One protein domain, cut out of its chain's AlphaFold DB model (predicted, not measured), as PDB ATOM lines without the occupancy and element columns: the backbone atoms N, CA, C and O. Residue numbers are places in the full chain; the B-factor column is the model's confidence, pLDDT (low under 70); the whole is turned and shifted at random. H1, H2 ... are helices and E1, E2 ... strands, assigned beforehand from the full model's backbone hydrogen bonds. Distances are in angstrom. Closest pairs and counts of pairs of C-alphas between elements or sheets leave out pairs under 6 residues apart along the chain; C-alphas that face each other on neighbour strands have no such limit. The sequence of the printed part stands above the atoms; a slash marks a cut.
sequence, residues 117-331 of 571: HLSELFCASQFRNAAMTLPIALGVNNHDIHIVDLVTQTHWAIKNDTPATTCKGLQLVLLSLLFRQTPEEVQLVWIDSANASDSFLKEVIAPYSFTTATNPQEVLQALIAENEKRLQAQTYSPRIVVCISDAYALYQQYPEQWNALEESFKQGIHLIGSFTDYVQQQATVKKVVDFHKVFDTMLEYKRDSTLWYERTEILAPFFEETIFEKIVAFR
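This is residues 117 to 331 of the 571 residues of the protein "FtsK domain-containing protein" of Capnocytophaga sp. oral taxon 329 str. F0087 (UniProt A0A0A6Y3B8). A strongly twisted sheet of seven strands makes the core, with H3 packed on one face and H5 and H6 on the other, three layers in all. The hairpin of E1 and E2 packs on H3 and E9, with H1 and H2 beside it, and H11 packs on H4 beside edge strand E4. The mixed sheet runs E4, E5, E6, E3, E7, E8, E9, parallel up to E7 and then antiparallel. The printed part has 215 residues, with eleven named helices and nine named strands in the order H1 H2 E1 E2 E3 H3 E4 H4 H5 E5 H6 H7 H8 E6 H9 H10 E7 E8 E9 H11, class mixed. It is compact, with a radius of gyration of the C-alphas of 16.4 A and spans of 41 by 39 by 32 A.

The sheet holds E4, residues 186 to 191, E5, 239 to 244, E6, 269 to 276, E3, 156 to 160, E7, 297 to 301, E8, 306 to 309, and E9, 312 to 315. E1 is 135 to 140 and E2 145 to 149. From first to last C-alpha E6 measures 23.5 A, H3, 163 to 178, 24.2 A and H5, 216 to 233, 25.5 A. The others are H1, 118 to 123, H2, 125 to 128, H4, 199 to 208, H6, 247 to 253, H7, 255 to 260, H8, 264 to 267, H9, 277 to 281, H10, 285 to 294, and H11, 323 to 331. C-alpha 118 is at (17.633, 17.401, -23.684) and C-alpha 331 at (13.040, 25.932, -7.176).

Within hydrogen-bond range are N 187 and O 239 of E4 and E5, 2.8 A, and N 158 and O 273 of E3 and E6, 2.7 A. E7, E8 and E9 form a meander, each the antiparallel neighbour of the one before, with N 300 and O 308 at 3.0 A and N 307 and O 314 at 2.7 A. E4, H4 H5, E5 is a strand-helix-strand unit, two parallel neighbour strands with helices between, and its crossover is right-handed. H3 is on the sheet; its closest C-alphas to E6 are Thr 166 and Ser 274, 5.9 A. On the opposite face H5 has a height over the sheet of 9.8 A and H6 8.3 A. H4 stands at the sheet's level and touches H11 at a steep tilt of 54 degrees, closest at the C-alphas of Phe 200 and Phe 324, 5.5 A. H5 touches H7 with residues 220 to 224 alone and H8 with 227 to 231 alone. H8, H9 and H10 only graze the sheet. Every O i to N i+4 pair is within hydrogen-bond range in H1, H5, H6, H7 and H11, against 8 of 12 in H3, 4 of 6 in H4, 5 of 6 in H10 and 0 of 1 in H9, where 2 of 2 O i to N i+3 pairs are; H2 and H8 are too short for one.

The C-alphas farthest apart, of Val 285 and Phe 330, are 47.2 A apart. The printed part has no cut, and no link is long. The pLDDT is under 70 at residue 143 and residues 193 to 197 and 278 to 283.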
ATOM      1  N   HIS A 117      21.447  15.779 -26.333       86.31
ATOM      2  CA  HIS A 117      21.051  16.233 -25.003       86.31
ATOM      3  C   HIS A 117      19.647  16.849 -25.010       86.31
ATOM      4  O   HIS A 117      19.245  17.501 -25.971       86.31
ATOM      5  N   LEU A 118      18.926  16.728 -23.889       89.94
ATOM      6  CA  LEU A 118      17.633  17.401 -23.684       89.94
ATOM      7  C   LEU A 118      17.704  18.919 -23.912       89.94
ATOM      8  O   LEU A 118      16.752  19.516 -24.405       89.94
ATOM      9  N   SER A 119      18.839  19.546 -23.575       89.00
ATOM     10  CA  SER A 119      19.043  20.980 -23.802       89.00
ATOM     11  C   SER A 119      18.912  21.351 -25.273       89.00
ATOM     12  O   SER A 119      18.334  22.385 -25.580       89.00
ATOM     13  N   GLU A 120      19.393  20.502 -26.180       87.12
ATOM     14  CA  GLU A 120      19.318  20.737 -27.619       87.12
ATOM     15  C   GLU A 120      17.880  20.664 -28.115       87.12
ATOM     16  O   GLU A 120      17.449  21.546 -28.855       87.12
ATOM     17  N   LEU A 121      17.126  19.661 -27.650       91.06
ATOM     18  CA  LEU A 121      15.712  19.510 -27.983       91.06
ATOM     19  C   LEU A 121      14.906  20.724 -27.516       91.06
ATOM     20  O   LEU A 121      14.141  21.297 -28.287       91.06
ATOM     21  N   PHE A 122      15.104  21.154 -26.268       91.50
ATOM     22  CA  PHE A 122      14.299  22.223 -25.678       91.50
ATOM     23  C   PHE A 122      14.774  23.634 -26.066       91.50
ATOM     24  O   PHE A 122      13.989  24.582 -26.001       91.50
ATOM     25  N   CYS A 123      16.028  23.806 -26.508       89.06
ATOM     26  CA  CYS A 123      16.510  25.055 -27.113       89.06
ATOM     27  C   CYS A 123      16.058  25.229 -28.562       89.06
ATOM     28  O   CYS A 123      16.034  26.370 -29.038       89.06
ATOM     29  N   ALA A 124      15.751  24.139 -29.268       89.19
ATOM     30  CA  ALA A 124      15.446  24.190 -30.686       89.19
ATOM     31  C   ALA A 124      14.230  25.084 -30.970       89.19
ATOM     32  O   ALA A 124      13.205  25.026 -30.287       89.19
ATOM     33  N   SER A 125      14.338  25.916 -32.008       88.25
ATOM     34  CA  SER A 125      13.274  26.846 -32.411       88.25
ATOM     35  C   SER A 125      11.983  26.113 -32.772       88.25
ATOM     36  O   SER A 125      10.905  26.576 -32.418       88.25
ATOM     37  N   GLN A 126      12.107  24.945 -33.405       90.50
ATOM     38  CA  GLN A 126      11.016  24.032 -33.738       90.50
ATOM     39  C   GLN A 126      10.193  23.649 -32.491       90.50
ATOM     40  O   GLN A 126       8.973  23.673 -32.560       90.50
ATOM     41  N   PHE A 127      10.826  23.389 -31.336       92.06
ATOM     42  CA  PHE A 127      10.123  23.100 -30.077       92.06
ATOM     43  C   PHE A 127       9.611  24.374 -29.401       92.06
ATOM     44  O   PHE A 127       8.450  24.466 -29.003       92.06
ATOM     45  N   ARG A 128      10.464  25.401 -29.305       89.50
ATOM     46  CA  ARG A 128      10.147  26.654 -28.602       89.50
ATOM     47  C   ARG A 128       9.058  27.486 -29.270       89.50
ATOM     48  O   ARG A 128       8.381  28.251 -28.583       89.50
ATOM     49  N   ASN A 129       8.886  27.349 -30.575       89.06
ATOM     50  CA  ASN A 129       7.904  28.100 -31.348       89.06
ATOM     51  C   ASN A 129       6.805  27.189 -31.913       89.06
ATOM     52  O   ASN A 129       6.010  27.652 -32.726       89.06
ATOM     53  N   ALA A 130       6.749  25.915 -31.498       89.81
ATOM     54  CA  ALA A 130       5.678  25.013 -31.901       89.81
ATOM     55  C   ALA A 130       4.321  25.597 -31.485       89.81
ATOM     56  O   ALA A 130       4.104  25.860 -30.300       89.81
ATOM     57  N   ALA A 131       3.407  25.737 -32.448       91.12
ATOM     58  CA  ALA A 131       1.998  26.081 -32.231       91.12
ATOM     59  C   ALA A 131       1.173  24.863 -31.754       91.12
ATOM     60  O   ALA A 131       0.011  24.706 -32.109       91.12
ATOM     61  N   MET A 132       1.817  23.971 -31.000       93.25
ATOM     62  CA  MET A 132       1.244  22.752 -30.434       93.25
ATOM     63  C   MET A 132       0.788  23.022 -29.006       93.25
ATOM     64  O   MET A 132       1.416  23.806 -28.290       93.25
ATOM     65  N   THR A 133      -0.271  22.345 -28.581       91.94
ATOM     66  CA  THR A 133      -0.881  22.594 -27.275       91.94
ATOM     67  C   THR A 133      -0.137  21.876 -26.153       91.94
ATOM     68  O   THR A 133       0.162  22.496 -25.138       91.94
ATOM     69  N   LEU A 134       0.222  20.602 -26.339       93.19
ATOM     70  CA  LEU A 134       1.068  19.833 -25.421       93.19
ATOM     71  C   LEU A 134       2.236  19.192 -26.193       93.19
ATOM     72  O   LEU A 134       2.227  17.984 -26.432       93.19
ATOM     73  N   PRO A 135       3.250  19.974 -26.611       94.62
ATOM     74  CA  PRO A 135       4.360  19.436 -27.384       94.62
ATOM     75  C   PRO A 135       5.261  18.549 -26.522       94.62
ATOM     76  O   PRO A 135       5.765  18.968 -25.477       94.62
ATOM     77  N   ILE A 136       5.535  17.351 -27.022       95.50
ATOM     78  CA  ILE A 136       6.495  16.401 -26.471       95.50
ATOM     79  C   ILE A 136       7.635  16.238 -27.474       95.50
ATOM     80  O   ILE A 136       7.413  15.808 -28.605       95.50
ATOM     81  N   ALA A 137       8.862  16.578 -27.072       95.12
ATOM     82  CA  ALA A 137      10.035  16.358 -27.913       95.12
ATOM     83  C   ALA A 137      10.547  14.929 -27.703       95.12
ATOM     84  O   ALA A 137      11.109  14.619 -26.655       95.12
ATOM     85  N   LEU A 138      10.360  14.060 -28.698       93.75
ATOM     86  CA  LEU A 138      10.736  12.647 -28.607       93.75
ATOM     87  C   LEU A 138      12.236  12.411 -28.833       93.75
ATOM     88  O   LEU A 138      12.792  11.432 -28.339       93.75
ATOM     89  N   GLY A 139      12.905  13.299 -29.571       92.44
ATOM     90  CA  GLY A 139      14.321  13.148 -29.886       92.44
ATOM     91  C   GLY A 139      14.695  13.723 -31.243       92.44
ATOM     92  O   GLY A 139      14.062  14.667 -31.713       92.44
ATOM     93  N   VAL A 140      15.724  13.156 -31.874       89.19
ATOM     94  CA  VAL A 140      16.220  13.581 -33.195       89.19
ATOM     95  C   VAL A 140      16.191  12.401 -34.155       89.19
ATOM     96  O   VAL A 140      16.748  11.345 -33.857       89.19
ATOM     97  N   ASN A 141      15.550  12.565 -35.311       86.12
ATOM     98  CA  ASN A 141      15.617  11.572 -36.382       86.12
ATOM     99  C   ASN A 141      16.883  11.808 -37.238       86.12
ATOM    100  O   ASN A 141      17.886  12.322 -36.748       86.12
ATOM    101  N   ASN A 142      16.918  11.386 -38.502       72.88
ATOM    102  CA  ASN A 142      18.106  11.616 -39.336       72.88
ATOM    103  C   ASN A 142      18.288  13.081 -39.765       72.88
ATOM    104  O   ASN A 142      19.376  13.435 -40.218       72.88
ATOM    105  N   HIS A 143      17.246  13.907 -39.674       69.69
ATOM    106  CA  HIS A 143      17.213  15.244 -40.267       69.69
ATOM    107  C   HIS A 143      16.949  16.327 -39.223       69.69
ATOM    108  O   HIS A 143      17.713  17.282 -39.138       69.69
ATOM    109  N   ASP A 144      15.917  16.149 -38.399       82.25
ATOM    110  CA  ASP A 144      15.405  17.176 -37.499       82.25
ATOM    111  C   ASP A 144      14.952  16.594 -36.156       82.25
ATOM    112  O   ASP A 144      14.857  15.375 -35.955       82.25
ATOM    113  N   ILE A 145      14.664  17.492 -35.213       89.88
ATOM    114  CA  ILE A 145      13.999  17.104 -33.976       89.88
ATOM    115  C   ILE A 145      12.589  16.599 -34.297       89.88
ATOM    116  O   ILE A 145      11.885  17.146 -35.148       89.88
ATOM    117  N   HIS A 146      12.161  15.565 -33.590       92.38
ATOM    118  CA  HIS A 146      10.836  14.992 -33.739       92.38
ATOM    119  C   HIS A 146       9.970  15.398 -32.543       92.38
ATOM    120  O   HIS A 146      10.296  15.073 -31.398       92.38
ATOM    121  N   ILE A 147       8.892  16.140 -32.807       93.88
ATOM    122  CA  ILE A 147       7.964  16.654 -31.792       93.88
ATOM    123  C   ILE A 147       6.559  16.193 -32.140       93.88
ATOM    124  O   ILE A 147       6.149  16.291 -33.295       93.88
ATOM    125  N   VAL A 148       5.822  15.756 -31.125       93.19
ATOM    126  CA  VAL A 148       4.421  15.353 -31.245       93.19
ATOM    127  C   VAL A 148       3.574  16.207 -30.309       93.19
ATOM    128  O   VAL A 148       4.002  16.512 -29.198       93.19
ATOM    129  N   ASP A 149       2.376  16.594 -30.741       94.44
ATOM    130  CA  ASP A 149       1.398  17.229 -29.858       94.44
ATOM    131  C   ASP A 149       0.551  16.154 -29.180       94.44
ATOM    132  O   ASP A 149      -0.257  15.502 -29.844       94.44
ATOM    133  N   LEU A 150       0.700  15.988 -27.865       92.62
ATOM    134  CA  LEU A 150      -0.029  14.979 -27.096       92.62
ATOM    135  C   LEU A 150      -1.555  15.142 -27.211       92.62
ATOM    136  O   LEU A 150      -2.279  14.160 -27.103       92.62
ATOM    137  N   VAL A 151      -2.055  16.351 -27.493       90.56
ATOM    138  CA  VAL A 151      -3.499  16.602 -27.668       90.56
ATOM    139  C   VAL A 151      -4.070  15.928 -28.912       90.56
ATOM    140  O   VAL A 151      -5.246  15.581 -28.940       90.56
ATOM    141  N   THR A 152      -3.249  15.741 -29.946       88.06
ATOM    142  CA  THR A 152      -3.665  15.079 -31.196       88.06
ATOM    143  C   THR A 152      -3.705  13.558 -31.079       88.06
ATOM    144  O   THR A 152      -4.036  12.873 -32.042       88.06
ATOM    145  N   GLN A 153      -3.344  13.035 -29.913       85.31
ATOM    146  CA  GLN A 153      -3.145  11.623 -29.650       85.31
ATOM    147  C   GLN A 153      -4.185  11.163 -28.625       85.31
ATOM    148  O   GLN A 153      -4.666  11.962 -27.819       85.31
ATOM    149  N   THR A 154      -4.526   9.877 -28.642       83.44
ATOM    150  CA  THR A 154      -5.449   9.294 -27.663       83.44
ATOM    151  C   THR A 154      -4.732   9.137 -26.315       83.44
ATOM    152  O   THR A 154      -4.636  10.062 -25.501       83.44
ATOM    153  N   HIS A 155      -4.125   7.978 -26.120       91.94
ATOM    154  CA  HIS A 155      -3.276   7.624 -25.001       91.94
ATOM    155  C   HIS A 155      -2.043   6.905 -25.539       91.94
ATOM    156  O   HIS A 155      -2.096   6.233 -26.571       91.94
ATOM    157  N   TRP A 156      -0.921   7.037 -24.837       92.62
ATOM    158  CA  TRP A 156       0.352   6.471 -25.278       92.62
ATOM    159  C   TRP A 156       0.774   5.277 -24.446       92.62
ATOM    160  O   TRP A 156       0.862   5.351 -23.224       92.62
ATOM    161  N   ALA A 157       1.158   4.215 -25.129       91.62
ATOM    162  CA  ALA A 157       1.902   3.117 -24.554       91.62
ATOM    163  C   ALA A 157       3.389   3.260 -24.909       91.62
ATOM    164  O   ALA A 157       3.746   3.474 -26.065       91.62
ATOM    165  N   ILE A 158       4.264   3.129 -23.916       92.50
ATOM    166  CA  ILE A 158       5.716   3.086 -24.078       92.50
ATOM    167  C   ILE A 158       6.177   1.677 -23.726       92.50
ATOM    168  O   ILE A 158       6.215   1.273 -22.563       92.50
ATOM    169  N   LYS A 159       6.527   0.927 -24.758       91.06
ATOM    170  CA  LYS A 159       7.050  -0.428 -24.674       91.06
ATOM    171  C   LYS A 159       8.568  -0.393 -24.540       91.06
ATOM    172  O   LYS A 159       9.235   0.264 -25.334       91.06
ATOM    173  N   ASN A 160       9.123  -1.086 -23.551       88.81
ATOM    174  CA  ASN A 160      10.547  -1.024 -23.221       88.81
ATOM    175  C   ASN A 160      11.227  -2.388 -23.342       88.81
ATOM    176  O   ASN A 160      10.801  -3.365 -22.719       88.81
ATOM    177  N   ASP A 161      12.373  -2.416 -24.024       85.75
ATOM    178  CA  ASP A 161      13.189  -3.628 -24.158       85.75
ATOM    179  C   ASP A 161      13.818  -4.092 -22.827       85.75
ATOM    180  O   ASP A 161      14.257  -5.244 -22.705       85.75
ATOM    181  N   THR A 162      13.967  -3.183 -21.852       76.81
ATOM    182  CA  THR A 162      14.550  -3.472 -20.530       76.81
ATOM    183  C   THR A 162      13.816  -2.745 -19.404       76.81
ATOM    184  O   THR A 162      13.393  -1.608 -19.600       76.81
ATOM    185  N   PRO A 163      13.756  -3.321 -18.188       74.31
ATOM    186  CA  PRO A 163      13.210  -2.631 -17.015       74.31
ATOM    187  C   PRO A 163      13.918  -1.310 -16.675       74.31
ATOM    188  O   PRO A 163      13.300  -0.384 -16.159       74.31
ATOM    189  N   ALA A 164      15.213  -1.194 -16.986       70.62
ATOM    190  CA  ALA A 164      16.000   0.010 -16.715       70.62
ATOM    191  C   ALA A 164      15.555   1.226 -17.551       70.62
ATOM    192  O   ALA A 164      15.779   2.369 -17.150       70.62
ATOM    193  N   THR A 165      14.915   1.002 -18.704       72.44
ATOM    194  CA  THR A 165      14.429   2.076 -19.583       72.44
ATOM    195  C   THR A 165      12.969   2.447 -19.331       72.44
ATOM    196  O   THR A 165      12.543   3.497 -19.805       72.44
ATOM    197  N   THR A 166      12.230   1.679 -18.517       77.44
ATOM    198  CA  THR A 166      10.787   1.856 -18.261       77.44
ATOM    199  C   THR A 166      10.409   3.284 -17.872       77.44
ATOM    200  O   THR A 166       9.410   3.821 -18.348       77.44
ATOM    201  N   CYS A 167      11.225   3.956 -17.061       80.88
ATOM    202  CA  CYS A 167      10.944   5.330 -16.648       80.88
ATOM    203  C   CYS A 167      11.463   6.389 -17.630       80.88
ATOM    204  O   CYS A 167      11.009   7.525 -17.559       80.88
ATOM    205  N   LYS A 168      12.386   6.067 -18.548       85.00
ATOM    206  CA  LYS A 168      13.045   7.062 -19.418       85.00
ATOM    207  C   LYS A 168      12.058   7.723 -20.380       85.00
ATOM    208  O   LYS A 168      12.054   8.945 -20.499       85.00
ATOM    209  N   GLY A 169      11.170   6.942 -20.999       89.12
ATOM    210  CA  GLY A 169      10.115   7.483 -21.861       89.12
ATOM    211  C   GLY A 169       9.137   8.394 -21.109       89.12
ATOM    212  O   GLY A 169       8.839   9.495 -21.562       89.12
ATOM    213  N   LEU A 170       8.709   7.995 -19.907       91.94
ATOM    214  CA  LEU A 170       7.842   8.825 -19.058       91.94
ATOM    215  C   LEU A 170       8.546  10.102 -18.582       91.94
ATOM    216  O   LEU A 170       7.945  11.173 -18.550       91.94
ATOM    217  N   GLN A 171       9.834  10.010 -18.242       91.38
ATOM    218  CA  GLN A 171      10.658  11.162 -17.883       91.38
ATOM    219  C   GLN A 171      10.812  12.134 -19.059       91.38
ATOM    220  O   GLN A 171      10.828  13.342 -18.834       91.38
ATOM    221  N   LEU A 172      10.883  11.641 -20.302       92.88
ATOM    222  CA  LEU A 172      10.927  12.483 -21.502       92.88
ATOM    223  C   LEU A 172       9.678  13.349 -21.641       92.88
ATOM    224  O   LEU A 172       9.772  14.560 -21.855       92.88
ATOM    225  N   VAL A 173       8.517  12.708 -21.505       94.12
ATOM    226  CA  VAL A 173       7.211  13.367 -21.531       94.12
ATOM    227  C   VAL A 173       7.153  14.406 -20.417       94.12
ATOM    228  O   VAL A 173       6.903  15.580 -20.683       94.12
ATOM    229  N   LEU A 174       7.456  13.990 -19.185       94.38
ATOM    230  CA  LEU A 174       7.435  14.855 -18.012       94.38
ATOM    231  C   LEU A 174       8.317  16.092 -18.209       94.38
ATOM    232  O   LEU A 174       7.861  17.212 -18.012       94.38
ATOM    233  N   LEU A 175       9.570  15.911 -18.625       94.50
ATOM    234  CA  LEU A 175      10.497  17.023 -18.826       94.50
ATOM    235  C   LEU A 175      10.063  17.926 -19.987       94.50
ATOM    236  O   LEU A 175      10.168  19.141 -19.857       94.50
ATOM    237  N   SER A 176       9.515  17.375 -21.075       94.94
ATOM    238  CA  SER A 176       8.969  18.193 -22.171       94.94
ATOM    239  C   SER A 176       7.855  19.117 -21.678       94.94
ATOM    240  O   SER A 176       7.850  20.304 -22.005       94.94
ATOM    241  N   LEU A 177       6.959  18.598 -20.832       94.94
ATOM    242  CA  LEU A 177       5.876  19.374 -20.231       94.94
ATOM    243  C   LEU A 177       6.410  20.415 -19.243       94.94
ATOM    244  O   LEU A 177       6.068  21.583 -19.360       94.94
ATOM    245  N   LEU A 178       7.303  20.041 -18.324       93.56
ATOM    246  CA  LEU A 178       7.833  20.954 -17.300       93.56
ATOM    247  C   LEU A 178       8.631  22.139 -17.866       93.56
ATOM    248  O   LEU A 178       8.712  23.189 -17.229       93.56
ATOM    249  N   PHE A 179       9.267  21.972 -19.028       92.38
ATOM    250  CA  PHE A 179      10.006  23.046 -19.701       92.38
ATOM    251  C   PHE A 179       9.125  23.914 -20.607       92.38
ATOM    252  O   PHE A 179       9.603  24.930 -21.121       92.38
ATOM    253  N   ARG A 180       7.860  23.532 -20.817       91.00
ATOM    254  CA  ARG A 180       6.962  24.198 -21.764       91.00
ATOM    255  C   ARG A 180       5.700  24.770 -21.133       91.00
ATOM    256  O   ARG A 180       5.292  25.847 -21.549       91.00
ATOM    257  N   GLN A 181       5.111  24.049 -20.189       92.25
ATOM    258  CA  GLN A 181       3.783  24.290 -19.637       92.25
ATOM    259  C   GLN A 181       3.870  24.807 -18.205       92.25
ATOM    260  O   GLN A 181       4.808  24.479 -17.471       92.25
ATOM    261  N   THR A 182       2.861  25.562 -17.787       91.81
ATOM    262  CA  THR A 182       2.665  25.958 -16.389       91.81
ATOM    263  C   THR A 182       1.606  25.084 -15.698       91.81
ATOM    264  O   THR A 182       0.845  24.384 -16.371       91.81
ATOM    265  N   PRO A 183       1.523  25.091 -14.352       92.12
ATOM    266  CA  PRO A 183       0.499  24.337 -13.618       92.12
ATOM    267  C   PRO A 183      -0.947  24.729 -13.958       92.12
ATOM    268  O   PRO A 183      -1.868  23.944 -13.751       92.12
ATOM    269  N   GLU A 184      -1.164  25.946 -14.467       91.44
ATOM    270  CA  GLU A 184      -2.472  26.404 -14.941       91.44
ATOM    271  C   GLU A 184      -2.862  25.804 -16.302       91.44
ATOM    272  O   GLU A 184      -4.045  25.758 -16.637       91.44
ATOM    273  N   GLU A 185      -1.882  25.350 -17.086       92.12
ATOM    274  CA  GLU A 185      -2.081  24.755 -18.411       92.12
ATOM    275  C   GLU A 185      -2.166  23.226 -18.325       92.12
ATOM    276  O   GLU A 185      -3.021  22.606 -18.973       92.12
ATOM    277  N   VAL A 186      -1.306  22.622 -17.496       95.19
ATOM    278  CA  VAL A 186      -1.216  21.172 -17.321       95.19
ATOM    279  C   VAL A 186      -1.171  20.772 -15.850       95.19
ATOM    280  O   VAL A 186      -0.420  21.326 -15.051       95.19
ATOM    281  N   GLN A 187      -1.935  19.741 -15.510       96.44
ATOM    282  CA  GLN A 187      -1.829  19.012 -14.259       96.44
ATOM    283  C   GLN A 187      -1.260  17.620 -14.519       96.44
ATOM    284  O   GLN A 187      -1.481  17.018 -15.569       96.44
ATOM    285  N   LEU A 188      -0.511  17.104 -13.557       96.50
ATOM    286  CA  LEU A 188       0.222  15.855 -13.667       96.50
ATOM    287  C   LEU A 188      -0.263  14.858 -12.619       96.50
ATOM    288  O   LEU A 188      -0.572  15.213 -11.480       96.50
ATOM    289  N   VAL A 189      -0.280  13.591 -13.011       95.50
ATOM    290  CA  VAL A 189      -0.469  12.445 -12.124       95.50
ATOM    291  C   VAL A 189       0.653  11.457 -12.398       95.50
ATOM    292  O   VAL A 189       0.954  11.162 -13.552       95.50
ATOM    293  N   TRP A 190       1.268  10.933 -11.341       92.75
ATOM    294  CA  TRP A 190       2.302   9.909 -11.446       92.75
ATOM    295  C   TRP A 190       1.900   8.680 -10.634       92.75
ATOM    296  O   TRP A 190       1.944   8.704  -9.404       92.75
ATOM    297  N   ILE A 191       1.495   7.614 -11.321       91.38
ATOM    298  CA  ILE A 191       1.136   6.336 -10.703       91.38
ATOM    299  C   ILE A 191       2.365   5.435 -10.738       91.38
ATOM    300  O   ILE A 191       2.776   4.956 -11.797       91.38
ATOM    301  N   ASP A 192       2.949   5.221  -9.563       82.88
ATOM    302  CA  ASP A 192       4.153   4.420  -9.397       82.88
ATOM    303  C   ASP A 192       3.847   3.087  -8.713       82.88
ATOM    304  O   ASP A 192       3.822   2.988  -7.489       82.88
ATOM    305  N   SER A 193       3.602   2.052  -9.511       66.62
ATOM    306  CA  SER A 193       3.245   0.711  -9.026       66.62
ATOM    307  C   SER A 193       4.399  -0.027  -8.334       66.62
ATOM    308  O   SER A 193       4.151  -0.984  -7.604       66.62
ATOM    309  N   ALA A 194       5.649   0.415  -8.526       61.62
ATOM    310  CA  ALA A 194       6.854  -0.256  -8.027       61.62
ATOM    311  C   ALA A 194       7.682   0.589  -7.039       61.62
ATOM    312  O   ALA A 194       8.775   0.171  -6.661       61.62
ATOM    313  N   ASN A 195       7.197   1.770  -6.627       60.66
ATOM    314  CA  ASN A 195       7.984   2.762  -5.874       60.66
ATOM    315  C   ASN A 195       9.353   3.067  -6.521       60.66
ATOM    316  O   ASN A 195      10.333   3.340  -5.829       60.66
ATOM    317  N   ALA A 196       9.429   2.999  -7.852       60.59
ATOM    318  CA  ALA A 196      10.655   3.220  -8.610       60.59
ATOM    319  C   ALA A 196      10.986   4.713  -8.786       60.59
ATOM    320  O   ALA A 196      12.094   5.064  -9.193       60.59
ATOM    321  N   SER A 197      10.028   5.604  -8.522       63.22
ATOM    322  CA  SER A 197      10.216   7.049  -8.593       63.22
ATOM    323  C   SER A 197      10.955   7.577  -7.371       63.22
ATOM    324  O   SER A 197      10.532   7.410  -6.225       63.22
ATOM    325  N   ASP A 198      12.050   8.277  -7.640       73.50
ATOM    326  CA  ASP A 198      12.804   8.980  -6.613       73.50
ATOM    327  C   ASP A 198      11.975  10.132  -6.006       73.50
ATOM    328  O   ASP A 198      11.146  10.770  -6.663       73.50
ATOM    329  N   SER A 199      12.233  10.406  -4.732       83.12
ATOM    330  CA  SER A 199      11.717  11.521  -3.940       83.12
ATOM    331  C   SER A 199      11.774  12.866  -4.673       83.12
ATOM    332  O   SER A 199      10.786  13.605  -4.670       83.12
ATOM    333  N   PHE A 200      12.870  13.151  -5.382       88.75
ATOM    334  CA  PHE A 200      13.017  14.385  -6.152       88.75
ATOM    335  C   PHE A 200      12.002  14.490  -7.291       88.75
ATOM    336  O   PHE A 200      11.463  15.568  -7.523       88.75
ATOM    337  N   LEU A 201      11.679  13.389  -7.980       88.88
ATOM    338  CA  LEU A 201      10.668  13.397  -9.042       88.88
ATOM    339  C   LEU A 201       9.297  13.779  -8.474       88.88
ATOM    340  O   LEU A 201       8.617  14.637  -9.037       88.88
ATOM    341  N   LYS A 202       8.916  13.201  -7.329       88.38
ATOM    342  CA  LYS A 202       7.651  13.524  -6.651       88.38
ATOM    343  C   LYS A 202       7.597  14.998  -6.241       88.38
ATOM    344  O   LYS A 202       6.583  15.655  -6.458       88.38
ATOM    345  N   GLU A 203       8.700  15.543  -5.729       90.88
ATOM    346  CA  GLU A 203       8.805  16.964  -5.378       90.88
ATOM    347  C   GLU A 203       8.720  17.884  -6.611       90.88
ATOM    348  O   GLU A 203       8.097  18.947  -6.560       90.88
ATOM    349  N   VAL A 204       9.280  17.469  -7.752       91.88
ATOM    350  CA  VAL A 204       9.152  18.208  -9.017       91.88
ATOM    351  C   VAL A 204       7.708  18.217  -9.528       91.88
ATOM    352  O   VAL A 204       7.268  19.236 -10.073       91.88
ATOM    353  N   ILE A 205       6.971  17.120  -9.355       91.81
ATOM    354  CA  ILE A 205       5.578  16.996  -9.802       91.81
ATOM    355  C   ILE A 205       4.605  17.710  -8.862       91.81
ATOM    356  O   ILE A 205       3.605  18.233  -9.342       91.81
ATOM    357  N   ALA A 206       4.893  17.792  -7.559       92.06
ATOM    358  CA  ALA A 206       3.955  18.295  -6.549       92.06
ATOM    359  C   ALA A 206       3.244  19.623  -6.909       92.06
ATOM    360  O   ALA A 206       2.025  19.683  -6.753       92.06
ATOM    361  N   PRO A 207       3.915  20.658  -7.460       91.94
ATOM    362  CA  PRO A 207       3.240  21.898  -7.861       91.94
ATOM    363  C   PRO A 207       2.255  21.759  -9.034       91.94
ATOM    364  O   PRO A 207       1.429  22.639  -9.235       91.94
ATOM    365  N   TYR A 208       2.377  20.693  -9.824       94.00
ATOM    366  CA  TYR A 208       1.512  20.365 -10.959       94.00
ATOM    367  C   TYR A 208       0.462  19.305 -10.589       94.00
ATOM    368  O   TYR A 208      -0.308  18.896 -11.451       94.00
ATOM    369  N   SER A 209       0.442  18.800  -9.352       93.62
ATOM    370  CA  SER A 209      -0.352  17.617  -9.015       93.62
ATOM    371  C   SER A 209      -1.853  17.860  -9.180       93.62
ATOM    372  O   SER A 209      -2.395  18.827  -8.644       93.62
ATOM    373  N   PHE A 210      -2.540  16.954  -9.878       95.25
ATOM    374  CA  PHE A 210      -4.007  16.964  -9.966       95.25
ATOM    375  C   PHE A 210      -4.670  16.586  -8.631       95.25
ATOM    376  O   PHE A 210      -5.700  17.142  -8.259       95.25
ATOM    377  N   THR A 211      -4.078  15.640  -7.899       92.00
ATOM    378  CA  THR A 211      -4.610  15.111  -6.636       92.00
ATOM    379  C   THR A 211      -3.489  14.898  -5.622       92.00
ATOM    380  O   THR A 211      -2.323  14.759  -5.989       92.00
ATOM    381  N   THR A 212      -3.828  14.880  -4.334       87.25
ATOM    382  CA  THR A 212      -2.907  14.494  -3.254       87.25
ATOM    383  C   THR A 212      -2.952  12.997  -2.952       87.25
ATOM    384  O   THR A 212      -2.150  12.517  -2.154       87.25
ATOM    385  N   ALA A 213      -3.896  12.263  -3.552       87.69
ATOM    386  CA  ALA A 213      -4.001  10.821  -3.390       87.69
ATOM    387  C   ALA A 213      -2.765  10.126  -3.973       87.69
ATOM    388  O   ALA A 213      -2.309  10.442  -5.071       87.69
ATOM    389  N   THR A 214      -2.228   9.164  -3.229       83.75
ATOM    390  CA  THR A 214      -1.087   8.339  -3.651       83.75
ATOM    391  C   THR A 214      -1.498   6.906  -3.962       83.75
ATOM    392  O   THR A 214      -0.783   6.209  -4.679       83.75
ATOM    393  N   ASN A 215      -2.652   6.462  -3.452       89.44
ATOM    394  CA  ASN A 215      -3.204   5.151  -3.755       89.44
ATOM    395  C   ASN A 215      -3.703   5.123  -5.215       89.44
ATOM    396  O   ASN A 215      -4.565   5.934  -5.563       89.44
ATOM    397  N   PRO A 216      -3.222   4.193  -6.065       91.12
ATOM    398  CA  PRO A 216      -3.630   4.126  -7.467       91.12
ATOM    399  C   PRO A 216      -5.146   4.039  -7.675       91.12
ATOM    400  O   PRO A 216      -5.668   4.650  -8.602       91.12
ATOM    401  N   GLN A 217      -5.871   3.334  -6.802       91.75
ATOM    402  CA  GLN A 217      -7.324   3.197  -6.905       91.75
ATOM    403  C   GLN A 217      -8.047   4.530  -6.680       91.75
ATOM    404  O   GLN A 217      -8.934   4.884  -7.452       91.75
ATOM    405  N   GLU A 218      -7.655   5.277  -5.647       93.38
ATOM    406  CA  GLU A 218      -8.233   6.592  -5.339       93.38
ATOM    407  C   GLU A 218      -7.921   7.604  -6.447       93.38
ATOM    408  O   GLU A 218      -8.787   8.379  -6.852       93.38
ATOM    409  N   VAL A 219      -6.698   7.560  -6.984       94.56
ATOM    410  CA  VAL A 219      -6.280   8.396  -8.116       94.56
ATOM    411  C   VAL A 219      -7.128   8.099  -9.354       94.56
ATOM    412  O   VAL A 219      -7.646   9.030  -9.968       94.56
ATOM    413  N   LEU A 220      -7.314   6.821  -9.705       94.88
ATOM    414  CA  LEU A 220      -8.152   6.420 -10.839       94.88
ATOM    415  C   LEU A 220      -9.610   6.857 -10.648       94.88
ATOM    416  O   LEU A 220     -10.210   7.389 -11.577       94.88
ATOM    417  N   GLN A 221     -10.170   6.703  -9.446       95.38
ATOM    418  CA  GLN A 221     -11.526   7.174  -9.142       95.38
ATOM    419  C   GLN A 221     -11.660   8.694  -9.286       95.38
ATOM    420  O   GLN A 221     -12.641   9.168  -9.859       95.38
ATOM    421  N   ALA A 222     -10.669   9.462  -8.826       96.62
ATOM    422  CA  ALA A 222     -10.656  10.914  -8.988       96.62
ATOM    423  C   ALA A 222     -10.578  11.333 -10.467       96.62
ATOM    424  O   ALA A 222     -11.253  12.278 -10.871       96.62
ATOM    425  N   LEU A 223      -9.790  10.620 -11.278       97.00
ATOM    426  CA  LEU A 223      -9.697  10.853 -12.722       97.00
ATOM    427  C   LEU A 223     -11.022  10.561 -13.434       97.00
ATOM    428  O   LEU A 223     -11.438  11.354 -14.272       97.00
ATOM    429  N   ILE A 224     -11.701   9.466 -13.080       96.75
ATOM    430  CA  ILE A 224     -13.014   9.113 -13.643       96.75
ATOM    431  C   ILE A 224     -14.052  10.181 -13.285       96.75
ATOM    432  O   ILE A 224     -14.738  10.687 -14.170       96.75
ATOM    433  N   ALA A 225     -14.119  10.587 -12.015       96.44
ATOM    434  CA  ALA A 225     -15.050  11.620 -11.571       96.44
ATOM    435  C   ALA A 225     -14.808  12.965 -12.282       96.44
ATOM    436  O   ALA A 225     -15.754  13.648 -12.680       96.44
ATOM    437  N   GLU A 226     -13.543  13.349 -12.482       96.50
ATOM    438  CA  GLU A 226     -13.205  14.558 -13.236       96.50
ATOM    439  C   GLU A 226     -13.525  14.412 -14.730       96.50
ATOM    440  O   GLU A 226     -14.015  15.367 -15.334       96.50
ATOM    441  N   ASN A 227     -13.330  13.230 -15.322       96.19
ATOM    442  CA  ASN A 227     -13.717  12.949 -16.703       96.19
ATOM    443  C   ASN A 227     -15.228  13.136 -16.919       96.19
ATOM    444  O   ASN A 227     -15.650  13.859 -17.821       96.19
ATOM    445  N   GLU A 228     -16.052  12.548 -16.047       95.69
ATOM    446  CA  GLU A 228     -17.515  12.663 -16.099       95.69
ATOM    447  C   GLU A 228     -17.981  14.114 -15.939       95.69
ATOM    448  O   GLU A 228     -18.818  14.607 -16.702       95.69
ATOM    449  N   LYS A 229     -17.391  14.835 -14.982       95.62
ATOM    450  CA  LYS A 229     -17.663  16.257 -14.762       95.62
ATOM    451  C   LYS A 229     -17.318  17.100 -15.995       95.62
ATOM    452  O   LYS A 229     -18.094  17.980 -16.372       95.62
ATOM    453  N   ARG A 230     -16.180  16.839 -16.644       95.50
ATOM    454  CA  ARG A 230     -15.747  17.544 -17.865       95.50
ATOM    455  C   ARG A 230     -16.604  17.216 -19.073       95.50
ATOM    456  O   ARG A 230     -16.885  18.111 -19.869       95.50
ATOM    457  N   LEU A 231     -17.065  15.973 -19.187       93.75
ATOM    458  CA  LEU A 231     -17.998  15.561 -20.228       93.75
ATOM    459  C   LEU A 231     -19.307  16.363 -20.150       93.75
ATOM    460  O   LEU A 231     -19.807  16.822 -21.174       93.75
ATOM    461  N   GLN A 232     -19.822  16.596 -18.938       92.88
ATOM    462  CA  GLN A 232     -21.017  17.416 -18.715       92.88
ATOM    463  C   GLN A 232     -20.760  18.910 -18.958       92.88
ATOM    464  O   GLN A 232     -21.579  19.588 -19.574       92.88
ATOM    465  N   ALA A 233     -19.625  19.425 -18.481       92.06
ATOM    466  CA  ALA A 233     -19.285  20.844 -18.573       92.06
ATOM    467  C   ALA A 233     -18.724  21.271 -19.945       92.06
ATOM    468  O   ALA A 233     -18.585  22.467 -20.188       92.06
ATOM    469  N   GLN A 234     -18.390  20.316 -20.822       89.06
ATOM    470  CA  GLN A 234     -17.690  20.536 -22.096       89.06
ATOM    471  C   GLN A 234     -16.362  21.293 -21.923       89.06
ATOM    472  O   GLN A 234     -16.026  22.199 -22.687       89.06
ATOM    473  N   THR A 235     -15.592  20.919 -20.900       90.50
ATOM    474  CA  THR A 235     -14.301  21.540 -20.573       90.50
ATOM    475  C   THR A 235     -13.145  20.554 -20.722       90.50
ATOM    476  O   THR A 235     -13.314  19.342 -20.630       90.50
ATOM    477  N   TYR A 236     -11.945  21.081 -20.970       88.44
ATOM    478  CA  TYR A 236     -10.735  20.278 -21.204       88.44
ATOM    479  C   TYR A 236      -9.462  20.888 -20.592       88.44
ATOM    480  O   TYR A 236      -8.370  20.357 -20.779       88.44
ATOM    481  N   SER A 237      -9.583  22.007 -19.868       87.69
ATOM    482  CA  SER A 237      -8.458  22.762 -19.301       87.69
ATOM    483  C   SER A 237      -8.603  22.916 -17.777       87.69
ATOM    484  O   SER A 237      -9.721  23.181 -17.329       87.69
ATOM    485  N   PRO A 238      -7.515  22.816 -16.986       92.44
ATOM    486  CA  PRO A 238      -6.168  22.399 -17.397       92.44
ATOM    487  C   PRO A 238      -6.168  20.956 -17.910       92.44
ATOM    488  O   PRO A 238      -6.983  20.136 -17.480       92.44
ATOM    489  N   ARG A 239      -5.275  20.633 -18.846       95.31
ATOM    490  CA  ARG A 239      -5.148  19.247 -19.318       95.31
ATOM    491  C   ARG A 239      -4.482  18.399 -18.247       95.31
ATOM    492  O   ARG A 239      -3.573  18.873 -17.579       95.31
ATOM    493  N   ILE A 240      -4.916  17.157 -18.080       97.19
ATOM    494  CA  ILE A 240      -4.350  16.234 -17.095       97.19
ATOM    495  C   ILE A 240      -3.511  15.207 -17.846       97.19
ATOM    496  O   ILE A 240      -4.019  14.538 -18.737       97.19
ATOM    497  N   VAL A 241      -2.233  15.067 -17.499       97.06
ATOM    498  CA  VAL A 241      -1.357  14.027 -18.054       97.06
ATOM    499  C   VAL A 241      -1.020  13.023 -16.959       97.06
ATOM    500  O   VAL A 241      -0.474  13.379 -15.914       97.06
ATOM    501  N   VAL A 242      -1.360  11.762 -17.203       96.00
ATOM    502  CA  VAL A 242      -1.241  10.659 -16.251       96.00
ATOM    503  C   VAL A 242      -0.116   9.734 -16.703       96.00
ATOM    504  O   VAL A 242      -0.267   8.986 -17.664       96.00
ATOM    505  N   CYS A 243       1.012   9.770 -16.000       94.44
ATOM    506  CA  CYS A 243       2.158   8.897 -16.240       94.44
ATOM    507  C   CYS A 243       2.070   7.650 -15.352       94.44
ATOM    508  O   CYS A 243       1.981   7.767 -14.129       94.44
ATOM    509  N   ILE A 244       2.126   6.461 -15.952       93.06
ATOM    510  CA  ILE A 244       1.962   5.178 -15.253       93.06
ATOM    511  C   ILE A 244       3.214   4.327 -15.468       93.06
ATOM    512  O   ILE A 244       3.499   3.940 -16.601       93.06
ATOM    513  N   SER A 245       3.965   4.041 -14.398       89.31
ATOM    514  CA  SER A 245       5.263   3.353 -14.498       89.31
ATOM    515  C   SER A 245       5.157   1.888 -14.930       89.31
ATOM    516  O   SER A 245       6.012   1.428 -15.683       89.31
ATOM    517  N   ASP A 246       4.101   1.183 -14.515       88.69
ATOM    518  CA  ASP A 246       3.734  -0.140 -15.033       88.69
ATOM    519  C   ASP A 246       2.241  -0.175 -15.365       88.69
ATOM    520  O   ASP A 246       1.377  -0.473 -14.534       88.69
ATOM    521  N   ALA A 247       1.935   0.191 -16.603       90.31
ATOM    522  CA  ALA A 247       0.568   0.293 -17.082       90.31
ATOM    523  C   ALA A 247      -0.116  -1.065 -17.197       90.31
ATOM    524  O   ALA A 247      -1.319  -1.171 -16.960       90.31
ATOM    525  N   TYR A 248       0.643  -2.109 -17.525       87.44
ATOM    526  CA  TYR A 248       0.072  -3.438 -17.654       87.44
ATOM    527  C   TYR A 248      -0.308  -4.004 -16.283       87.44
ATOM    528  O   TYR A 248      -1.409  -4.534 -16.134       87.44
ATOM    529  N   ALA A 249       0.547  -3.848 -15.267       86.88
ATOM    530  CA  ALA A 249       0.216  -4.244 -13.899       86.88
ATOM    531  C   ALA A 249      -1.010  -3.486 -13.363       86.88
ATOM    532  O   ALA A 249      -1.912  -4.103 -12.793       86.88
ATOM    533  N   LEU A 250      -1.085  -2.171 -13.606       89.19
ATOM    534  CA  LEU A 250      -2.225  -1.360 -13.179       89.19
ATOM    535  C   LEU A 250      -3.530  -1.813 -13.850       89.19
ATOM    536  O   LEU A 250      -4.543  -1.976 -13.173       89.19
ATOM    537  N   TYR A 251      -3.491  -2.083 -15.159       88.69
ATOM    538  CA  TYR A 251      -4.623  -2.632 -15.905       88.69
ATOM    539  C   TYR A 251      -5.093  -3.984 -15.341       88.69
ATOM    540  O   TYR A 251      -6.293  -4.196 -15.184       88.69
ATOM    541  N   GLN A 252      -4.171  -4.894 -14.996       86.44
ATOM    542  CA  GLN A 252      -4.537  -6.191 -14.405       86.44
ATOM    543  C   GLN A 252      -5.272  -6.042 -13.072       86.44
ATOM    544  O   GLN A 252      -6.151  -6.847 -12.765       86.44
ATOM    545  N   GLN A 253      -4.892  -5.044 -12.278       90.12
ATOM    546  CA  GLN A 253      -5.451  -4.824 -10.951       90.12
ATOM    547  C   GLN A 253      -6.787  -4.065 -10.991       90.12
ATOM    548  O   GLN A 253      -7.657  -4.336 -10.166       90.12
ATOM    549  N   TYR A 254      -6.965  -3.152 -11.953       91.38
ATOM    550  CA  TYR A 254      -8.112  -2.237 -12.033       91.38
ATOM    551  C   TYR A 254      -8.715  -2.144 -13.454       91.38
ATOM    552  O   TYR A 254      -8.771  -1.056 -14.034       91.38
ATOM    553  N   PRO A 255      -9.173  -3.260 -14.055       89.06
ATOM    554  CA  PRO A 255      -9.604  -3.288 -15.455       89.06
ATOM    555  C   PRO A 255     -10.885  -2.481 -15.724       89.06
ATOM    556  O   PRO A 255     -11.051  -1.939 -16.814       89.06
ATOM    557  N   GLU A 256     -11.795  -2.379 -14.752       90.25
ATOM    558  CA  GLU A 256     -13.031  -1.600 -14.908       90.25
ATOM    559  C   GLU A 256     -12.740  -0.098 -14.940       90.25
ATOM    560  O   GLU A 256     -13.191   0.604 -15.843       90.25
ATOM    561  N   GLN A 257     -11.924   0.384 -13.997       91.50
ATOM    562  CA  GLN A 257     -11.486   1.777 -13.945       91.50
ATOM    563  C   GLN A 257     -10.658   2.152 -15.178       91.50
ATOM    564  O   GLN A 257     -10.781   3.259 -15.691       91.50
ATOM    565  N   TRP A 258      -9.833   1.220 -15.659       88.38
ATOM    566  CA  TRP A 258      -9.047   1.383 -16.877       88.38
ATOM    567  C   TRP A 258      -9.931   1.663 -18.096       88.38
ATOM    568  O   TRP A 258      -9.734   2.656 -18.792       88.38
ATOM    569  N   ASN A 259     -10.950   0.825 -18.312       89.69
ATOM    570  CA  ASN A 259     -11.869   0.969 -19.442       89.69
ATOM    571  C   ASN A 259     -12.715   2.248 -19.342       89.69
ATOM    572  O   ASN A 259     -13.013   2.865 -20.357       89.69
ATOM    573  N   ALA A 260     -13.064   2.690 -18.128       92.62
ATOM    574  CA  ALA A 260     -13.796   3.943 -17.924       92.62
ATOM    575  C   ALA A 260     -13.022   5.192 -18.397       92.62
ATOM    576  O   ALA A 260     -13.622   6.245 -18.616       92.62
ATOM    577  N   LEU A 261     -11.699   5.086 -18.566       92.75
ATOM    578  CA  LEU A 261     -10.839   6.173 -19.024       92.75
ATOM    579  C   LEU A 261     -10.462   6.088 -20.511       92.75
ATOM    580  O   LEU A 261      -9.766   6.987 -20.973       92.75
ATOM    581  N   GLU A 262     -10.938   5.090 -21.266       91.50
ATOM    582  CA  GLU A 262     -10.602   4.866 -22.691       91.50
ATOM    583  C   GLU A 262     -10.757   6.124 -23.558       91.50
ATOM    584  O   GLU A 262      -9.931   6.410 -24.419       91.50
ATOM    585  N   GLU A 263     -11.804   6.904 -23.301       92.44
ATOM    586  CA  GLU A 263     -12.160   8.085 -24.093       92.44
ATOM    587  C   GLU A 263     -11.819   9.407 -23.392       92.44
ATOM    588  O   GLU A 263     -12.152  10.488 -23.879       92.44
ATOM    589  N   SER A 264     -11.124   9.340 -22.254       94.38
ATOM    590  CA  SER A 264     -10.848  10.501 -21.399       94.38
ATOM    591  C   SER A 264      -9.949  11.558 -22.065       94.38
ATOM    592  O   SER A 264      -9.992  12.741 -21.706       94.38
ATOM    593  N   PHE A 265      -9.207  11.186 -23.116       93.00
ATOM    594  CA  PHE A 265      -8.419  12.127 -23.921       93.00
ATOM    595  C   PHE A 265      -9.290  13.191 -24.598       93.00
ATOM    596  O   PHE A 265      -8.849  14.331 -24.762       93.00
ATOM    597  N   LYS A 266     -10.554  12.874 -24.916       92.56
ATOM    598  CA  LYS A 266     -11.521  13.835 -25.474       92.56
ATOM    599  C   LYS A 266     -11.860  14.956 -24.486       92.56
ATOM    600  O   LYS A 266     -12.238  16.047 -24.905       92.56
ATOM    601  N   GLN A 267     -11.691  14.711 -23.187       95.25
ATOM    602  CA  GLN A 267     -11.878  15.674 -22.095       95.25
ATOM    603  C   GLN A 267     -10.536  16.250 -21.591       95.25
ATOM    604  O   GLN A 267     -10.463  16.896 -20.540       95.25
ATOM    605  N   GLY A 268      -9.451  16.044 -22.348       94.19
ATOM    606  CA  GLY A 268      -8.121  16.554 -22.026       94.19
ATOM    607  C   GLY A 268      -7.407  15.790 -20.910       94.19
ATOM    608  O   GLY A 268      -6.541  16.373 -20.258       94.19
ATOM    609  N   ILE A 269      -7.771  14.527 -20.664       96.31
ATOM    610  CA  ILE A 269      -7.078  13.624 -19.736       96.31
ATOM    611  C   ILE A 269      -6.294  12.602 -20.564       96.31
ATOM    612  O   ILE A 269      -6.878  11.760 -21.228       96.31
ATOM    613  N   HIS A 270      -4.967  12.668 -20.554       96.00
ATOM    614  CA  HIS A 270      -4.103  11.837 -21.393       96.00
ATOM    615  C   HIS A 270      -3.342  10.816 -20.542       96.00
ATOM    616  O   HIS A 270      -2.514  11.189 -19.710       96.00
ATOM    617  N   LEU A 271      -3.595   9.528 -20.769       95.50
ATOM    618  CA  LEU A 271      -2.858   8.423 -20.162       95.50
ATOM    619  C   LEU A 271      -1.587   8.125 -20.960       95.50
ATOM    620  O   LEU A 271      -1.613   8.023 -22.188       95.50
ATOM    621  N   ILE A 272      -0.474   7.959 -20.252       95.06
ATOM    622  CA  ILE A 272       0.815   7.560 -20.809       95.06
ATOM    623  C   ILE A 272       1.373   6.449 -19.931       95.06
ATOM    624  O   ILE A 272       1.808   6.670 -18.798       95.06
ATOM    625  N   GLY A 273       1.326   5.233 -20.452       92.81
ATOM    626  CA  GLY A 273       1.677   4.028 -19.729       92.81
ATOM    627  C   GLY A 273       2.972   3.413 -20.214       92.81
ATOM    628  O   GLY A 273       3.152   3.216 -21.407       92.81
ATOM    629  N   SER A 274       3.858   3.058 -19.292       91.56
ATOM    630  CA  SER A 274       5.075   2.314 -19.599       91.56
ATOM    631  C   SER A 274       4.930   0.844 -19.222       91.56
ATOM    632  O   SER A 274       4.235   0.511 -18.264       91.56
ATOM    633  N   PHE A 275       5.552  -0.051 -19.986       88.56
ATOM    634  CA  PHE A 275       5.629  -1.481 -19.676       88.56
ATOM    635  C   PHE A 275       6.840  -2.121 -20.375       88.56
ATOM    636  O   PHE A 275       7.478  -1.505 -21.232       88.56
ATOM    637  N   THR A 276       7.176  -3.358 -20.001       83.81
ATOM    638  CA  THR A 276       8.292  -4.114 -20.598       83.81
ATOM    639  C   THR A 276       7.795  -5.280 -21.453       83.81
ATOM    640  O   THR A 276       6.777  -5.896 -21.132       83.81
ATOM    641  N   ASP A 277       8.531  -5.625 -22.516       71.12
ATOM    642  CA  ASP A 277       8.161  -6.692 -23.472       71.12
ATOM    643  C   ASP A 277       7.864  -8.038 -22.815       71.12
ATOM    644  O   ASP A 277       6.972  -8.771 -23.247       71.12
ATOM    645  N   TYR A 278       8.598  -8.358 -21.751       59.66
ATOM    646  CA  TYR A 278       8.462  -9.620 -21.031       59.66
ATOM    647  C   TYR A 278       7.041  -9.834 -20.493       59.66
ATOM    648  O   TYR A 278       6.543 -10.957 -20.457       59.66
ATOM    649  N   VAL A 279       6.363  -8.747 -20.125       60.38
ATOM    650  CA  VAL A 279       5.038  -8.793 -19.508       60.38
ATOM    651  C   VAL A 279       3.957  -9.195 -20.523       60.38
ATOM    652  O   VAL A 279       3.043  -9.944 -20.176       60.38
ATOM    653  N   GLN A 280       4.081  -8.795 -21.796       58.50
ATOM    654  CA  GLN A 280       3.139  -9.212 -22.848       58.50
ATOM    655  C   GLN A 280       3.292 -10.689 -23.235       58.50
ATOM    656  O   GLN A 280       2.299 -11.331 -23.569       58.50
ATOM    657  N   GLN A 281       4.500 -11.259 -23.163       60.72
ATOM    658  CA  GLN A 281       4.734 -12.662 -23.544       60.72
ATOM    659  C   GLN A 281       4.013 -13.669 -22.632       60.72
ATOM    660  O   GLN A 281       3.801 -14.815 -23.022       60.72
ATOM    661  N   GLN A 282       3.613 -13.245 -21.431       62.16
ATOM    662  CA  GLN A 282       2.899 -14.071 -20.452       62.16
ATOM    663  C   GLN A 282       1.378 -13.821 -20.441       62.16
ATOM    664  O   GLN A 282       0.650 -14.416 -19.644       62.16
ATOM    665  N   ALA A 283       0.882 -12.931 -21.304       68.88
ATOM    666  CA  ALA A 283      -0.505 -12.489 -21.345       68.88
ATOM    667  C   ALA A 283      -1.383 -13.333 -22.280       68.88
ATOM    668  O   ALA A 283      -0.931 -13.867 -23.289       68.88
ATOM    669  N   THR A 284      -2.688 -13.400 -21.998       78.12
ATOM    670  CA  THR A 284      -3.654 -13.954 -22.958       78.12
ATOM    671  C   THR A 284      -3.941 -12.948 -24.074       78.12
ATOM    672  O   THR A 284      -3.963 -11.742 -23.834       78.12
ATOM    673  N   VAL A 285      -4.254 -13.438 -25.281       78.00
ATOM    674  CA  VAL A 285      -4.582 -12.593 -26.451       78.00
ATOM    675  C   VAL A 285      -5.662 -11.558 -26.121       78.00
ATOM    676  O   VAL A 285      -5.526 -10.393 -26.473       78.00
ATOM    677  N   LYS A 286      -6.701 -11.951 -25.370       80.44
ATOM    678  CA  LYS A 286      -7.775 -11.044 -24.939       80.44
ATOM    679  C   LYS A 286      -7.253  -9.868 -24.104       80.44
ATOM    680  O   LYS A 286      -7.604  -8.734 -24.390       80.44
ATOM    681  N   LYS A 287      -6.398 -10.128 -23.107       76.81
ATOM    682  CA  LYS A 287      -5.833  -9.083 -22.234       76.81
ATOM    683  C   LYS A 287      -4.932  -8.118 -23.004       76.81
ATOM    684  O   LYS A 287      -4.933  -6.930 -22.713       76.81
ATOM    685  N   VAL A 288      -4.195  -8.621 -23.994       79.31
ATOM    686  CA  VAL A 288      -3.383  -7.783 -24.886       79.31
ATOM    687  C   VAL A 288      -4.283  -6.887 -25.739       79.31
ATOM    688  O   VAL A 288      -4.074  -5.680 -25.776       79.31
ATOM    689  N   VAL A 289      -5.321  -7.452 -26.364       81.62
ATOM    690  CA  VAL A 289      -6.288  -6.688 -27.171       81.62
ATOM    691  C   VAL A 289      -6.994  -5.616 -26.337       81.62
ATOM    692  O   VAL A 289      -7.093  -4.479 -26.779       81.62
ATOM    693  N   ASP A 290      -7.448  -5.955 -25.131       80.44
ATOM    694  CA  ASP A 290      -8.135  -5.011 -24.246       80.44
ATOM    695  C   ASP A 290      -7.199  -3.889 -23.755       80.44
ATOM    696  O   ASP A 290      -7.615  -2.737 -23.695       80.44
ATOM    697  N   PHE A 291      -5.921  -4.179 -23.486       84.00
ATOM    698  CA  PHE A 291      -4.923  -3.150 -23.165       84.00
ATOM    699  C   PHE A 291      -4.726  -2.152 -24.320       84.00
ATOM    700  O   PHE A 291      -4.662  -0.941 -24.099       84.00
ATOM    701  N   HIS A 292      -4.682  -2.652 -25.558       83.44
ATOM    702  CA  HIS A 292      -4.523  -1.827 -26.758       83.44
ATOM    703  C   HIS A 292      -5.756  -0.991 -27.119       83.44
ATOM    704  O   HIS A 292      -5.619  -0.054 -27.896       83.44
ATOM    705  N   LYS A 293      -6.936  -1.268 -26.548       82.75
ATOM    706  CA  LYS A 293      -8.108  -0.392 -26.732       82.75
ATOM    707  C   LYS A 293      -7.871   1.002 -26.163       82.75
ATOM    708  O   LYS A 293      -8.192   1.989 -26.808       82.75
ATOM    709  N   VAL A 294      -7.262   1.071 -24.978       84.50
ATOM    710  CA  VAL A 294      -6.909   2.352 -24.354       84.50
ATOM    711  C   VAL A 294      -5.670   2.940 -25.024       84.50
ATOM    712  O   VAL A 294      -5.661   4.122 -25.340       84.50
ATOM    713  N   PHE A 295      -4.641   2.129 -25.293       86.50
ATOM    714  CA  PHE A 295      -3.412   2.592 -25.941       86.50
ATOM    715  C   PHE A 295      -3.324   2.204 -27.417       86.50
ATOM    716  O   PHE A 295      -2.700   1.199 -27.774       86.50
ATOM    717  N   ASP A 296      -3.889   3.057 -28.266       80.81
ATOM    718  CA  ASP A 296      -3.773   2.929 -29.723       80.81
ATOM    719  C   ASP A 296      -2.396   3.403 -30.231       80.81
ATOM    720  O   ASP A 296      -1.802   2.833 -31.144       80.81
ATOM    721  N   THR A 297      -1.816   4.419 -29.584       87.12
ATOM    722  CA  THR A 297      -0.482   4.915 -29.943       87.12
ATOM    723  C   THR A 297       0.605   4.175 -29.166       87.12
ATOM    724  O   THR A 297       0.614   4.186 -27.935       87.12
ATOM    725  N   MET A 298       1.565   3.577 -29.878       88.69
ATOM    726  CA  MET A 298       2.674   2.820 -29.286       88.69
ATOM    727  C   MET A 298       4.035   3.419 -29.652       88.69
ATOM    728  O   MET A 298       4.340   3.636 -30.825       88.69
ATOM    729  N   LEU A 299       4.872   3.623 -28.638       91.88
ATOM    730  CA  LEU A 299       6.284   3.969 -28.760       91.88
ATOM    731  C   LEU A 299       7.114   2.768 -28.301       91.88
ATOM    732  O   LEU A 299       6.861   2.228 -27.226       91.88
ATOM    733  N   GLU A 300       8.129   2.367 -29.067       91.19
ATOM    734  CA  GLU A 300       9.072   1.328 -28.623       91.19
ATOM    735  C   GLU A 300      10.422   1.942 -28.253       91.19
ATOM    736  O   GLU A 300      11.130   2.467 -29.112       91.19
ATOM    737  N   TYR A 301      10.791   1.855 -26.977       90.25
ATOM    738  CA  TYR A 301      12.075   2.294 -26.449       90.25
ATOM    739  C   TYR A 301      13.065   1.123 -26.416       90.25
ATOM    740  O   TYR A 301      12.939   0.185 -25.618       90.25
ATOM    741  N   LYS A 302      14.076   1.201 -27.279       87.31
ATOM    742  CA  LYS A 302      15.100   0.174 -27.471       87.31
ATOM    743  C   LYS A 302      16.307   0.365 -26.555       87.31
ATOM    744  O   LYS A 302      16.561   1.447 -26.021       87.31
ATOM    745  N   ARG A 303      17.084  -0.708 -26.372       81.38
ATOM    746  CA  ARG A 303      18.281  -0.722 -25.496       81.38
ATOM    747  C   ARG A 303      19.378   0.255 -25.919       81.38
ATOM    748  O   ARG A 303      20.125   0.739 -25.078       81.38
ATOM    749  N   ASP A 304      19.472   0.539 -27.208       79.31
ATOM    750  CA  ASP A 304      20.439   1.448 -27.828       79.31
ATOM    751  C   ASP A 304      20.002   2.924 -27.775       79.31
ATOM    752  O   ASP A 304      20.588   3.767 -28.449       79.31
ATOM    753  N   SER A 305      19.002   3.259 -26.949       82.12
ATOM    754  CA  SER A 305      18.422   4.610 -26.840       82.12
ATOM    755  C   SER A 305      17.722   5.079 -28.117       82.12
ATOM    756  O   SER A 305      17.500   6.274 -28.320       82.12
ATOM    757  N   THR A 306      17.336   4.132 -28.965       88.25
ATOM    758  CA  THR A 306      16.475   4.373 -30.113       88.25
ATOM    759  C   THR A 306      15.012   4.261 -29.696       88.25
ATOM    760  O   THR A 306      14.600   3.299 -29.055       88.25
ATOM    761  N   LEU A 307      14.210   5.245 -30.080       90.81
ATOM    762  CA  LEU A 307      12.770   5.278 -29.905       90.81
ATOM    763  C   LEU A 307      12.094   5.139 -31.268       90.81
ATOM    764  O   LEU A 307      12.391   5.887 -32.197       90.81
ATOM    765  N   TRP A 308      11.181   4.186 -31.394       91.00
ATOM    766  CA  TRP A 308      10.366   4.011 -32.593       91.00
ATOM    767  C   TRP A 308       8.980   4.604 -32.380       91.00
ATOM    768  O   TRP A 308       8.303   4.255 -31.416       91.00
ATOM    769  N   TYR A 309       8.556   5.465 -33.302       90.38
ATOM    770  CA  TYR A 309       7.227   6.077 -33.324       90.38
ATOM    771  C   TYR A 309       6.730   6.170 -34.769       90.38
ATOM    772  O   TYR A 309       7.442   6.692 -35.620       90.38
ATOM    773  N   GLU A 310       5.552   5.616 -35.072       84.31
ATOM    774  CA  GLU A 310       4.940   5.635 -36.418       84.31
ATOM    775  C   GLU A 310       5.907   5.254 -37.563       84.31
ATOM    776  O   GLU A 310       5.943   5.879 -38.622       84.31
ATOM    777  N   ARG A 311       6.726   4.207 -37.353       84.06
ATOM    778  CA  ARG A 311       7.789   3.730 -38.277       84.06
ATOM    779  C   ARG A 311       8.975   4.685 -38.456       84.06
ATOM    780  O   ARG A 311       9.857   4.417 -39.270       84.06
ATOM    781  N   THR A 312       9.018   5.762 -37.688       87.38
ATOM    782  CA  THR A 312      10.152   6.675 -37.607       87.38
ATOM    783  C   THR A 312      11.079   6.226 -36.495       87.38
ATOM    784  O   THR A 312      10.665   6.028 -35.353       87.38
ATOM    785  N   GLU A 313      12.352   6.093 -36.835       89.75
ATOM    786  CA  GLU A 313      13.408   5.827 -35.875       89.75
ATOM    787  C   GLU A 313      13.981   7.149 -35.343       89.75
ATOM    788  O   GLU A 313      14.472   7.992 -36.102       89.75
ATOM    789  N   ILE A 314      13.933   7.325 -34.027       91.38
ATOM    790  CA  ILE A 314      14.265   8.565 -33.328       91.38
ATOM    791  C   ILE A 314      15.361   8.263 -32.306       91.38
ATOM    792  O   ILE A 314      15.265   7.310 -31.545       91.38
ATOM    793  N   LEU A 315      16.414   9.075 -32.251       90.06
ATOM    794  CA  LEU A 315      17.370   9.018 -31.148       90.06
ATOM    795  C   LEU A 315      16.771   9.705 -29.928       90.06
ATOM    796  O   LEU A 315      16.614  10.931 -29.945       90.06
ATOM    797  N   ALA A 316      16.478   8.941 -28.880       89.81
ATOM    798  CA  ALA A 316      16.061   9.510 -27.610       89.81
ATOM    799  C   ALA A 316      17.223  10.300 -26.978       89.81
ATOM    800  O   ALA A 316      18.396   9.947 -27.158       89.81
ATOM    801  N   PRO A 317      16.932  11.384 -26.245       89.38
ATOM    802  CA  PRO A 317      17.976  12.176 -25.620       89.38
ATOM    803  C   PRO A 317      18.612  11.448 -24.433       89.38
ATOM    804  O   PRO A 317      17.999  10.618 -23.765       89.38
ATOM    805  N   PHE A 318      19.841  11.835 -24.113       82.88
ATOM    806  CA  PHE A 318      20.507  11.433 -22.885       82.88
ATOM    807  C   PHE A 318      19.860  12.106 -21.662       82.88
ATOM    808  O   PHE A 318      19.679  13.330 -21.627       82.88
ATOM    809  N   PHE A 319      19.576  11.303 -20.635       76.12
ATOM    810  CA  PHE A 319      19.025  11.746 -19.354       76.12
ATOM    811  C   PHE A 319      20.109  11.748 -18.286       76.12
ATOM    812  O   PHE A 319      20.600  10.689 -17.897       76.12
ATOM    813  N   GLU A 320      20.427  12.928 -17.767       79.56
ATOM    814  CA  GLU A 320      21.266  13.048 -16.581       79.56
ATOM    815  C   GLU A 320      20.487  12.574 -15.344       79.56
ATOM    816  O   GLU A 320      19.374  13.039 -15.106       79.56
ATOM    817  N   GLU A 321      21.064  11.674 -14.545       77.44
ATOM    818  CA  GLU A 321      20.391  11.099 -13.365       77.44
ATOM    819  C   GLU A 321      20.014  12.166 -12.325       77.44
ATOM    820  O   GLU A 321      18.945  12.105 -11.728       77.44
ATOM    821  N   THR A 322      20.828  13.216 -12.201       85.44
ATOM    822  CA  THR A 322      20.645  14.310 -11.231       85.44
ATOM    823  C   THR A 322      19.677  15.404 -11.700       85.44
ATOM    824  O   THR A 322      19.577  16.461 -11.074       85.44
ATOM    825  N   ILE A 323      18.963  15.228 -12.822       88.62
ATOM    826  CA  ILE A 323      18.150  16.316 -13.389       88.62
ATOM    827  C   ILE A 323      17.029  16.777 -12.447       88.62
ATOM    828  O   ILE A 323      16.821  17.980 -12.287       88.62
ATOM    829  N   PHE A 324      16.336  15.846 -11.789       91.06
ATOM    830  CA  PHE A 324      15.252  16.186 -10.865       91.06
ATOM    831  C   PHE A 324      15.785  16.872  -9.604       91.06
ATOM    832  O   PHE A 324      15.208  17.870  -9.176       91.06
ATOM    833  N   GLU A 325      16.940  16.438  -9.088       90.19
ATOM    834  CA  GLU A 325      17.645  17.109  -7.987       90.19
ATOM    835  C   GLU A 325      17.949  18.571  -8.328       90.19
ATOM    836  O   GLU A 325      17.661  19.478  -7.550       90.19
ATOM    837  N   LYS A 326      18.474  18.823  -9.535       89.38
ATOM    838  CA  LYS A 326      18.775  20.182 -10.007       89.38
ATOM    839  C   LYS A 326      17.522  21.040 -10.114       89.38
ATOM    840  O   LYS A 326      17.568  22.219  -9.769       89.38
ATOM    841  N   ILE A 327      16.411  20.479 -10.586       90.62
ATOM    842  CA  ILE A 327      15.138  21.206 -10.665       90.62
ATOM    843  C   ILE A 327      14.655  21.587  -9.260       90.62
ATOM    844  O   ILE A 327      14.275  22.737  -9.042       90.62
ATOM    845  N   VAL A 328      14.712  20.658  -8.302       90.25
ATOM    846  CA  VAL A 328      14.344  20.919  -6.902       90.25
ATOM    847  C   VAL A 328      15.237  21.999  -6.292       90.25
ATOM    848  O   VAL A 328      14.724  22.996  -5.782       90.25
ATOM    849  N   ALA A 329      16.559  21.861  -6.408       87.44
ATOM    850  CA  ALA A 329      17.524  22.836  -5.901       87.44
ATOM    851  C   ALA A 329      17.311  24.232  -6.517       87.44
ATOM    852  O   ALA A 329      17.433  25.251  -5.835       87.44
ATOM    853  N   PHE A 330      16.959  24.301  -7.806       88.69
ATOM    854  CA  PHE A 330      16.644  25.563  -8.476       88.69
ATOM    855  C   PHE A 330      15.382  26.211  -7.910       88.69
ATOM    856  O   PHE A 330      15.407  27.391  -7.565       88.69
ATOM    857  N   ARG A 331      14.301  25.439  -7.751       88.31
ATOM    858  CA  ARG A 331      13.040  25.932  -7.176       88.31
ATOM    859  C   ARG A 331      13.191  26.371  -5.716       88.31
ATOM    860  O   ARG A 331      12.553  27.337  -5.311       88.31
TER     861      ARG A 331